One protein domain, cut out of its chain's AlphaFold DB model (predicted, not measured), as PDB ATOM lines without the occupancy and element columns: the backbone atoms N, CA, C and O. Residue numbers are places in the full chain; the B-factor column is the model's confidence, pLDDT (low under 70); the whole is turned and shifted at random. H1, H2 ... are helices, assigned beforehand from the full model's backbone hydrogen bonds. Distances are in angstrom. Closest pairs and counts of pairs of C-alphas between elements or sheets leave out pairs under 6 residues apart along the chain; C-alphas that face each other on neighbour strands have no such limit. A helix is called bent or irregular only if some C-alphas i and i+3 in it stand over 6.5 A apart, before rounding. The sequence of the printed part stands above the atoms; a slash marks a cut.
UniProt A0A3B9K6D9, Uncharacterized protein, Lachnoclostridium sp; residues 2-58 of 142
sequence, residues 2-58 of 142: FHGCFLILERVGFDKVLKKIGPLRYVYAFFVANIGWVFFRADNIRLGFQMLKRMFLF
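AT A GLANCE: This is residues 2 to 58 of the 142 residues of an uncharacterized protein of Lachnoclostridium sp (UniProt A0A3B9K6D9). What would one see first in this model? It is a thin, flat zigzag of three helices in which H1, sharply kinked near residue 13, makes two sides of a loose triangle and H2 makes the third; at the far end of H2 the printed part folds back once more into H3, so that H2 lies between the other two. What makes it up? The printed part has 57 residues with three named helices, H1, H2 and H3 in that order, and no named strand; the class is all helix. How dense and how large is it? It is loose, with a radius of gyration of the C-alphas of 13.3 A, and it spans 35 by 25 by 11 A.

IN THESE COORDINATES: Where does the first helix run? H1 is residues 2 to 20, from C-alpha 2 at (161.229, 60.662, 165.712), and measures 24.5 A from first to last C-alpha. It has a kink of 76 degrees near residue 13 and is irregular there, with C-alphas 12 and 15 lying 7.9 A apart. Which helices follow? H2 is residues 24 to 41, begins with C-alpha 24 at (175.289, 63.685, 181.103) and is 25.9 A long. H3 is residues 45 to 56, is 16.9 A long and ends with C-alpha 56 at (175.932, 75.454, 166.778).

HOW THE PARTS SIT: How do H1 and H2 stand to each other? They touch and form a helical hairpin, and their closest C-alphas, those of Leu 18 and Arg 25, are 5.6 A apart. They run opposite ways at a shallow tilt of 11 degrees, though the line of the kinked H1 is a rough one. Where does H3 come in? H3 touches H2 at residues 35 to 41 of H2 alone, with the C-alphas of Phe 39 and Gly 48 closest at 5.4 A. These two form a second helical hairpin, running opposite ways at a steep tilt of 40 degrees, while H1 and H3 are apart. What do the backbone N and O atoms show? In H2 and H3 every O i to N i+4 pair is within hydrogen-bond range; in H1 10 of 15 are.

THE WHOLE: How far does it reach? The two C-alphas farthest apart are those of Lys 20 and Asp 43, at 37.2 A. Residues 19 to 24 stand free. Are there cuts or long links? The printed part has no cut, and both links, H1 to H2 and H2 to H3, are tight, with 3 residues each. Where is confidence low? The mean pLDDT of the printed part is 75.8, and residues 2 to 19 are under 70.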
ATOM      1  N   PHE A   2     159.848  60.534 165.200       56.97
ATOM      2  CA  PHE A   2     161.229  60.662 165.712       56.97
ATOM      3  C   PHE A   2     161.363  60.388 167.225       56.97
ATOM      4  O   PHE A   2     162.180  59.575 167.644       56.97
ATOM      5  N   HIS A   3     160.491  60.988 168.042       57.41
ATOM      6  CA  HIS A   3     160.480  60.778 169.495       57.41
ATOM      7  C   HIS A   3     160.193  59.317 169.888       57.41
ATOM      8  O   HIS A   3     160.830  58.781 170.787       57.41
ATOM      9  N   GLY A   4     159.294  58.646 169.155       58.00
ATOM     10  CA  GLY A   4     158.976  57.229 169.352       58.00
ATOM     11  C   GLY A   4     160.154  56.302 169.040       58.00
ATOM     12  O   GLY A   4     160.436  55.407 169.827       58.00
ATOM     13  N   CYS A   5     160.895  56.547 167.952       65.12
ATOM     14  CA  CYS A   5     162.108  55.779 167.643       65.12
ATOM     15  C   CYS A   5     163.190  55.933 168.718       65.12
ATOM     16  O   CYS A   5     163.800  54.939 169.098       65.12
ATOM     17  N   PHE A   6     163.410  57.145 169.237       65.44
ATOM     18  CA  PHE A   6     164.382  57.361 170.315       65.44
ATOM     19  C   PHE A   6     163.944  56.719 171.635       65.44
ATOM     20  O   PHE A   6     164.770  56.093 172.289       65.44
ATOM     21  N   LEU A   7     162.652  56.768 171.974       64.12
ATOM     22  CA  LEU A   7     162.091  56.053 173.129       64.12
ATOM     23  C   LEU A   7     162.262  54.531 173.015       64.12
ATOM     24  O   LEU A   7     162.562  53.862 174.005       64.12
ATOM     25  N   ILE A   8     162.090  53.972 171.814       65.75
ATOM     26  CA  ILE A   8     162.309  52.544 171.554       65.75
ATOM     27  C   ILE A   8     163.804  52.212 171.660       65.75
ATOM     28  O   ILE A   8     164.161  51.278 172.369       65.75
ATOM     29  N   LEU A   9     164.686  53.000 171.038       67.50
ATOM     30  CA  LEU A   9     166.143  52.823 171.126       67.50
ATOM     31  C   LEU A   9     166.660  52.898 172.569       67.50
ATOM     32  O   LEU A   9     167.490  52.086 172.976       67.50
ATOM     33  N   GLU A  10     166.142  53.835 173.361       65.56
ATOM     34  CA  GLU A  10     166.517  54.002 174.764       65.56
ATOM     35  C   GLU A  10     166.091  52.789 175.609       65.56
ATOM     36  O   GLU A  10     166.883  52.286 176.412       65.56
ATOM     37  N   ARG A  11     164.897  52.230 175.345       61.72
ATOM     38  CA  ARG A  11     164.379  51.019 176.009       61.72
ATOM     39  C   ARG A  11     165.039  49.712 175.560       61.72
ATOM     40  O   ARG A  11     165.097  48.781 176.356       61.72
ATOM     41  N   VAL A  12     165.546  49.622 174.327       65.75
ATOM     42  CA  VAL A  12     166.153  48.388 173.777       65.75
ATOM     43  C   VAL A  12     167.516  48.064 174.411       65.75
ATOM     44  O   VAL A  12     167.957  46.917 174.373       65.75
ATOM     45  N   GLY A  13     168.171  49.021 175.076       61.16
ATOM     46  CA  GLY A  13     169.388  48.723 175.845       61.16
ATOM     47  C   GLY A  13     170.306  49.909 176.122       61.16
ATOM     48  O   GLY A  13     171.269  49.763 176.879       61.16
ATOM     49  N   PHE A  14     170.005  51.083 175.561       66.81
ATOM     50  CA  PHE A  14     170.797  52.296 175.771       66.81
ATOM     51  C   PHE A  14     170.704  52.832 177.211       66.81
ATOM     52  O   PHE A  14     171.623  53.504 177.673       66.81
ATOM     53  N   ASP A  15     169.668  52.444 177.965       66.06
ATOM     54  CA  ASP A  15     169.517  52.744 179.397       66.06
ATOM     55  C   ASP A  15     170.719  52.278 180.247       66.06
ATOM     56  O   ASP A  15     171.162  52.988 181.150       66.06
ATOM     57  N   LYS A  16     171.332  51.124 179.930       64.31
ATOM     58  CA  LYS A  16     172.511  50.621 180.668       64.31
ATOM     59  C   LYS A  16     173.745  51.501 180.464       64.31
ATOM     60  O   LYS A  16     174.541  51.672 181.387       64.31
ATOM     61  N   VAL A  17     173.898  52.056 179.261       68.19
ATOM     62  CA  VAL A  17     174.985  52.980 178.929       68.19
ATOM     63  C   VAL A  17     174.702  54.338 179.565       68.19
ATOM     64  O   VAL A  17     175.558  54.844 180.280       68.19
ATOM     65  N   LEU A  18     173.486  54.882 179.431       66.25
ATOM     66  CA  LEU A  18     173.104  56.167 180.032       66.25
ATOM     67  C   LEU A  18     173.243  56.186 181.557       66.25
ATOM     68  O   LEU A  18     173.735  57.169 182.112       66.25
ATOM     69  N   LYS A  19     172.877  55.096 182.245       66.81
ATOM     70  CA  LYS A  19     173.059  54.968 183.701       66.81
ATOM     71  C   LYS A  19     174.524  55.063 184.131       66.81
ATOM     72  O   LYS A  19     174.791  55.518 185.238       66.81
ATOM     73  N   LYS A  20     175.473  54.695 183.262       72.25
ATOM     74  CA  LYS A  20     176.917  54.748 183.539       72.25
ATOM     75  C   LYS A  20     177.515  56.153 183.376       72.25
ATOM     76  O   LYS A  20     178.526  56.449 184.000       72.25
ATOM     77  N   ILE A  21     176.893  57.016 182.568       71.88
ATOM     78  CA  ILE A  21     177.399  58.364 182.236       71.88
ATOM     79  C   ILE A  21     176.859  59.432 183.226       71.88
ATOM     80  O   ILE A  21     177.226  60.605 183.170       71.88
ATOM     81  N   GLY A  22     176.008  59.046 184.185       75.44
ATOM     82  CA  GLY A  22     175.561  59.929 185.268       75.44
ATOM     83  C   GLY A  22     174.770  61.152 184.763       75.44
ATOM     84  O   GLY A  22     173.823  60.976 183.994       75.44
ATOM     85  N   PRO A  23     175.098  62.395 185.176       77.00
ATOM     86  CA  PRO A  23     174.310  63.589 184.848       77.00
ATOM     87  C   PRO A  23     174.323  63.962 183.354       77.00
ATOM     88  O   PRO A  23     173.433  64.679 182.898       77.00
ATOM     89  N   LEU A  24     175.259  63.438 182.552       78.06
ATOM     90  CA  LEU A  24     175.289  63.685 181.103       78.06
ATOM     91  C   LEU A  24     174.069  63.105 180.369       78.06
ATOM     92  O   LEU A  24     173.768  63.534 179.257       78.06
ATOM     93  N   ARG A  25     173.321  62.182 180.992       78.75
ATOM     94  CA  ARG A  25     172.049  61.683 180.443       78.75
ATOM     95  C   ARG A  25     171.038  62.807 180.195       78.75
ATOM     96  O   ARG A  25     170.327  62.775 179.198       78.75
ATOM     97  N   TYR A  26     171.008  63.817 181.071       77.88
ATOM     98  CA  TYR A  26     170.089  64.953 180.953       77.88
ATOM     99  C   TYR A  26     170.462  65.834 179.763       77.88
ATOM    100  O   TYR A  26     169.595  66.268 179.011       77.88
ATOM    101  N   VAL A  27     171.767  66.024 179.552       81.81
ATOM    102  CA  VAL A  27     172.308  66.762 178.408       81.81
ATOM    103  C   VAL A  27     171.980  66.033 177.105       81.81
ATOM    104  O   VAL A  27     171.471  66.646 176.170       81.81
ATOM    105  N   TYR A  28     172.188  64.714 177.057       81.06
ATOM    106  CA  TYR A  28     171.818  63.892 175.903       81.06
ATOM    107  C   TYR A  28     170.321  63.994 175.579       81.06
ATOM    108  O   TYR A  28     169.966  64.317 174.444       81.06
ATOM    109  N   ALA A  29     169.449  63.786 176.571       80.00
ATOM    110  CA  ALA A  29     168.001  63.860 176.384       80.00
ATOM    111  C   ALA A  29     167.564  65.243 175.878       80.00
ATOM    112  O   ALA A  29     166.775  65.343 174.936       80.00
ATOM    113  N   PHE A  30     168.139  66.310 176.443       81.19
ATOM    114  CA  PHE A  30     167.888  67.678 176.006       81.19
ATOM    115  C   PHE A  30     168.276  67.896 174.537       81.19
ATOM    116  O   PHE A  30     167.476  68.437 173.771       81.19
ATOM    117  N   PHE A  31     169.464  67.453 174.110       82.69
ATOM    118  CA  PHE A  31     169.899  67.604 172.717       82.69
ATOM    119  C   PHE A  31     169.046  66.791 171.746       82.69
ATOM    120  O   PHE A  31     168.631  67.324 170.718       82.69
ATOM    121  N   VAL A  32     168.742  65.532 172.069       82.75
ATOM    122  CA  VAL A  32     167.886  64.681 171.228       82.75
ATOM    123  C   VAL A  32     166.505  65.310 171.050       82.75
ATOM    124  O   VAL A  32     166.000  65.373 169.926       82.75
ATOM    125  N   ALA A  33     165.912  65.826 172.130       81.81
ATOM    126  CA  ALA A  33     164.621  66.503 172.081       81.81
ATOM    127  C   ALA A  33     164.681  67.794 171.245       81.81
ATOM    128  O   ALA A  33     163.844  67.985 170.363       81.81
ATOM    129  N   ASN A  34     165.694  68.644 171.456       83.31
ATOM    130  CA  ASN A  34     165.852  69.900 170.715       83.31
ATOM    131  C   ASN A  34     166.070  69.671 169.215       83.31
ATOM    132  O   ASN A  34     165.409  70.303 168.394       83.31
ATOM    133  N   ILE A  35     166.958  68.746 168.842       84.12
ATOM    134  CA  ILE A  35     167.219  68.423 167.433       84.12
ATOM    135  C   ILE A  35     165.952  67.854 166.782       84.12
ATOM    136  O   ILE A  35     165.586  68.266 165.681       84.12
ATOM    137  N   GLY A  36     165.242  66.958 167.478       81.56
ATOM    138  CA  GLY A  36     163.964  66.426 167.008       81.56
ATOM    139  C   GLY A  36     162.912  67.514 166.781       81.56
ATOM    140  O   GLY A  36     162.211  67.487 165.771       81.56
ATOM    141  N   TRP A  37     162.841  68.504 167.673       79.88
ATOM    142  CA  TRP A  37     161.917  69.631 167.551       79.88
ATOM    143  C   TRP A  37     162.231  70.532 166.350       79.88
ATOM    144  O   TRP A  37     161.315  70.971 165.655       79.88
ATOM    145  N   VAL A  38     163.514  70.768 166.050       82.94
ATOM    146  CA  VAL A  38     163.928  71.535 164.860       82.94
ATOM    147  C   VAL A  38     163.440  70.862 163.577       82.94
ATOM    148  O   VAL A  38     162.878  71.536 162.715       82.94
ATOM    149  N   PHE A  39     163.601  69.542 163.461       80.69
ATOM    150  CA  PHE A  39     163.122  68.800 162.291       80.69
ATOM    151  C   PHE A  39     161.599  68.703 162.216       80.69
ATOM    152  O   PHE A  39     161.064  68.648 161.117       80.69
ATOM    153  N   PHE A  40     160.901  68.703 163.353       78.06
ATOM    154  CA  PHE A  40     159.440  68.745 163.374       78.06
ATOM    155  C   PHE A  40     158.887  70.105 162.929       78.06
ATOM    156  O   PHE A  40     157.851  70.165 162.277       78.06
ATOM    157  N   ARG A  41     159.581  71.196 163.271       77.12
ATOM    158  CA  ARG A  41     159.180  72.562 162.913       77.12
ATOM    159  C   ARG A  41     159.547  72.950 161.479       77.12
ATOM    160  O   ARG A  41     158.888  73.811 160.908       77.12
ATOM    161  N   ALA A  42     160.642  72.427 160.936       83.62
ATOM    162  CA  ALA A  42     161.142  72.862 159.639       83.62
ATOM    163  C   ALA A  42     160.286  72.309 158.489       83.62
ATOM    164  O   ALA A  42     160.153  71.099 158.348       83.62
ATOM    165  N   ASP A  43     159.819  73.190 157.601       80.75
ATOM    166  CA  ASP A  43     159.024  72.804 156.422       80.75
ATOM    167  C   ASP A  43     159.796  71.899 155.445       80.75
ATOM    168  O   ASP A  43     159.211  71.148 154.672       80.75
ATOM    169  N   ASN A  44     161.132  71.983 155.458       85.44
ATOM    170  CA  ASN A  44     162.020  71.244 154.566       85.44
ATOM    171  C   ASN A  44     163.294  70.792 155.287       85.44
ATOM    172  O   ASN A  44     163.867  71.526 156.095       85.44
ATOM    173  N   ILE A  45     163.836  69.639 154.885       83.94
ATOM    174  CA  ILE A  45     165.081  69.079 155.446       83.94
ATOM    175  C   ILE A  45     166.254  70.063 155.301       83.94
ATOM    176  O   ILE A  45     167.043  70.246 156.230       83.94
ATOM    177  N   ARG A  46     166.350  70.757 154.156       85.81
ATOM    178  CA  ARG A  46     167.396  71.763 153.907       85.81
ATOM    179  C   ARG A  46     167.319  72.929 154.897       85.81
ATOM    180  O   ARG A  46     168.360  73.374 155.378       85.81
ATOM    181  N   LEU A  47     166.107  73.388 155.217       83.19
ATOM    182  CA  LEU A  47     165.870  74.443 156.202       83.19
ATOM    183  C   LEU A  47     166.226  73.953 157.613       83.19
ATOM    184  O   LEU A  47     166.933  74.650 158.334       83.19
ATOM    185  N   GLY A  48     165.843  72.722 157.967       84.62
ATOM    186  CA  GLY A  48     166.199  72.106 159.249       84.62
ATOM    187  C   GLY A  48     167.713  72.059 159.485       84.62
ATOM    188  O   GLY A  48     168.195  72.484 160.536       84.62
ATOM    189  N   PHE A  49     168.499  71.655 158.480       86.56
ATOM    190  CA  PHE A  49     169.963  71.681 158.581       86.56
ATOM    191  C   PHE A  49     170.541  73.097 158.687       86.56
ATOM    192  O   PHE A  49     171.523  73.296 159.400       86.56
ATOM    193  N   GLN A  50     169.962  74.089 158.004       84.88
ATOM    194  CA  GLN A  50     170.384  75.487 158.157       84.88
ATOM    195  C   GLN A  50     170.104  76.012 159.572       84.88
ATOM    196  O   GLN A  50     170.949  76.706 160.138       84.88
ATOM    197  N   MET A  51     168.965  75.641 160.164       83.38
ATOM    198  CA  MET A  51     168.622  75.988 161.546       83.38
ATOM    199  C   MET A  51     169.598  75.351 162.538       83.38
ATOM    200  O   MET A  51     170.158  76.060 163.369       83.38
ATOM    201  N   LEU A  52     169.897  74.054 162.394       86.31
ATOM    202  CA  LEU A  52     170.893  73.378 163.233       86.31
ATOM    203  C   LEU A  52     172.277  74.021 163.112       86.31
ATOM    204  O   LEU A  52     172.916  74.296 164.125       86.31
ATOM    205  N   LYS A  53     172.732  74.328 161.890       85.00
ATOM    206  CA  LYS A  53     174.015  75.017 161.682       85.00
ATOM    207  C   LYS A  53     174.063  76.352 162.418       85.00
ATOM    208  O   LYS A  53     175.059  76.622 163.070       85.00
ATOM    209  N   ARG A  54     172.996  77.152 162.376       82.44
ATOM    210  CA  ARG A  54     172.931  78.432 163.103       82.44
ATOM    211  C   ARG A  54     172.922  78.265 164.625       82.44
ATOM    212  O   ARG A  54     173.480  79.114 165.308       82.44
ATOM    213  N   MET A  55     172.344  77.182 165.150       82.00
ATOM    214  CA  MET A  55     172.350  76.896 166.593       82.00
ATOM    215  C   MET A  55     173.755  76.569 167.123       82.00
ATOM    216  O   MET A  55     174.095  76.990 168.224       82.00
ATOM    217  N   PHE A  56     174.581  75.852 166.351       84.19
ATOM    218  CA  PHE A  56     175.932  75.454 166.778       84.19
ATOM    219  C   PHE A  56     177.046  76.398 166.298       84.19
ATOM    220  O   PHE A  56     178.063  76.536 166.972       84.19
ATOM    221  N   LEU A  57     176.868  77.070 165.157       82.62
ATOM    222  CA  LEU A  57     177.847  77.979 164.543       82.62
ATOM    223  C   LEU A  57     177.454  79.444 164.764       82.62
ATOM    224  O   LEU A  57     177.471  80.250 163.836       82.62
ATOM    225  N   PHE A  58     177.093  79.795 165.999       71.62
ATOM    226  CA  PHE A  58     176.615  81.136 166.350       71.62
ATOM    227  C   PHE A  58     177.642  82.247 166.066       71.62
ATOM    228  O   PHE A  58     177.243  83.376 165.810       71.62
TER     229      PHE A  58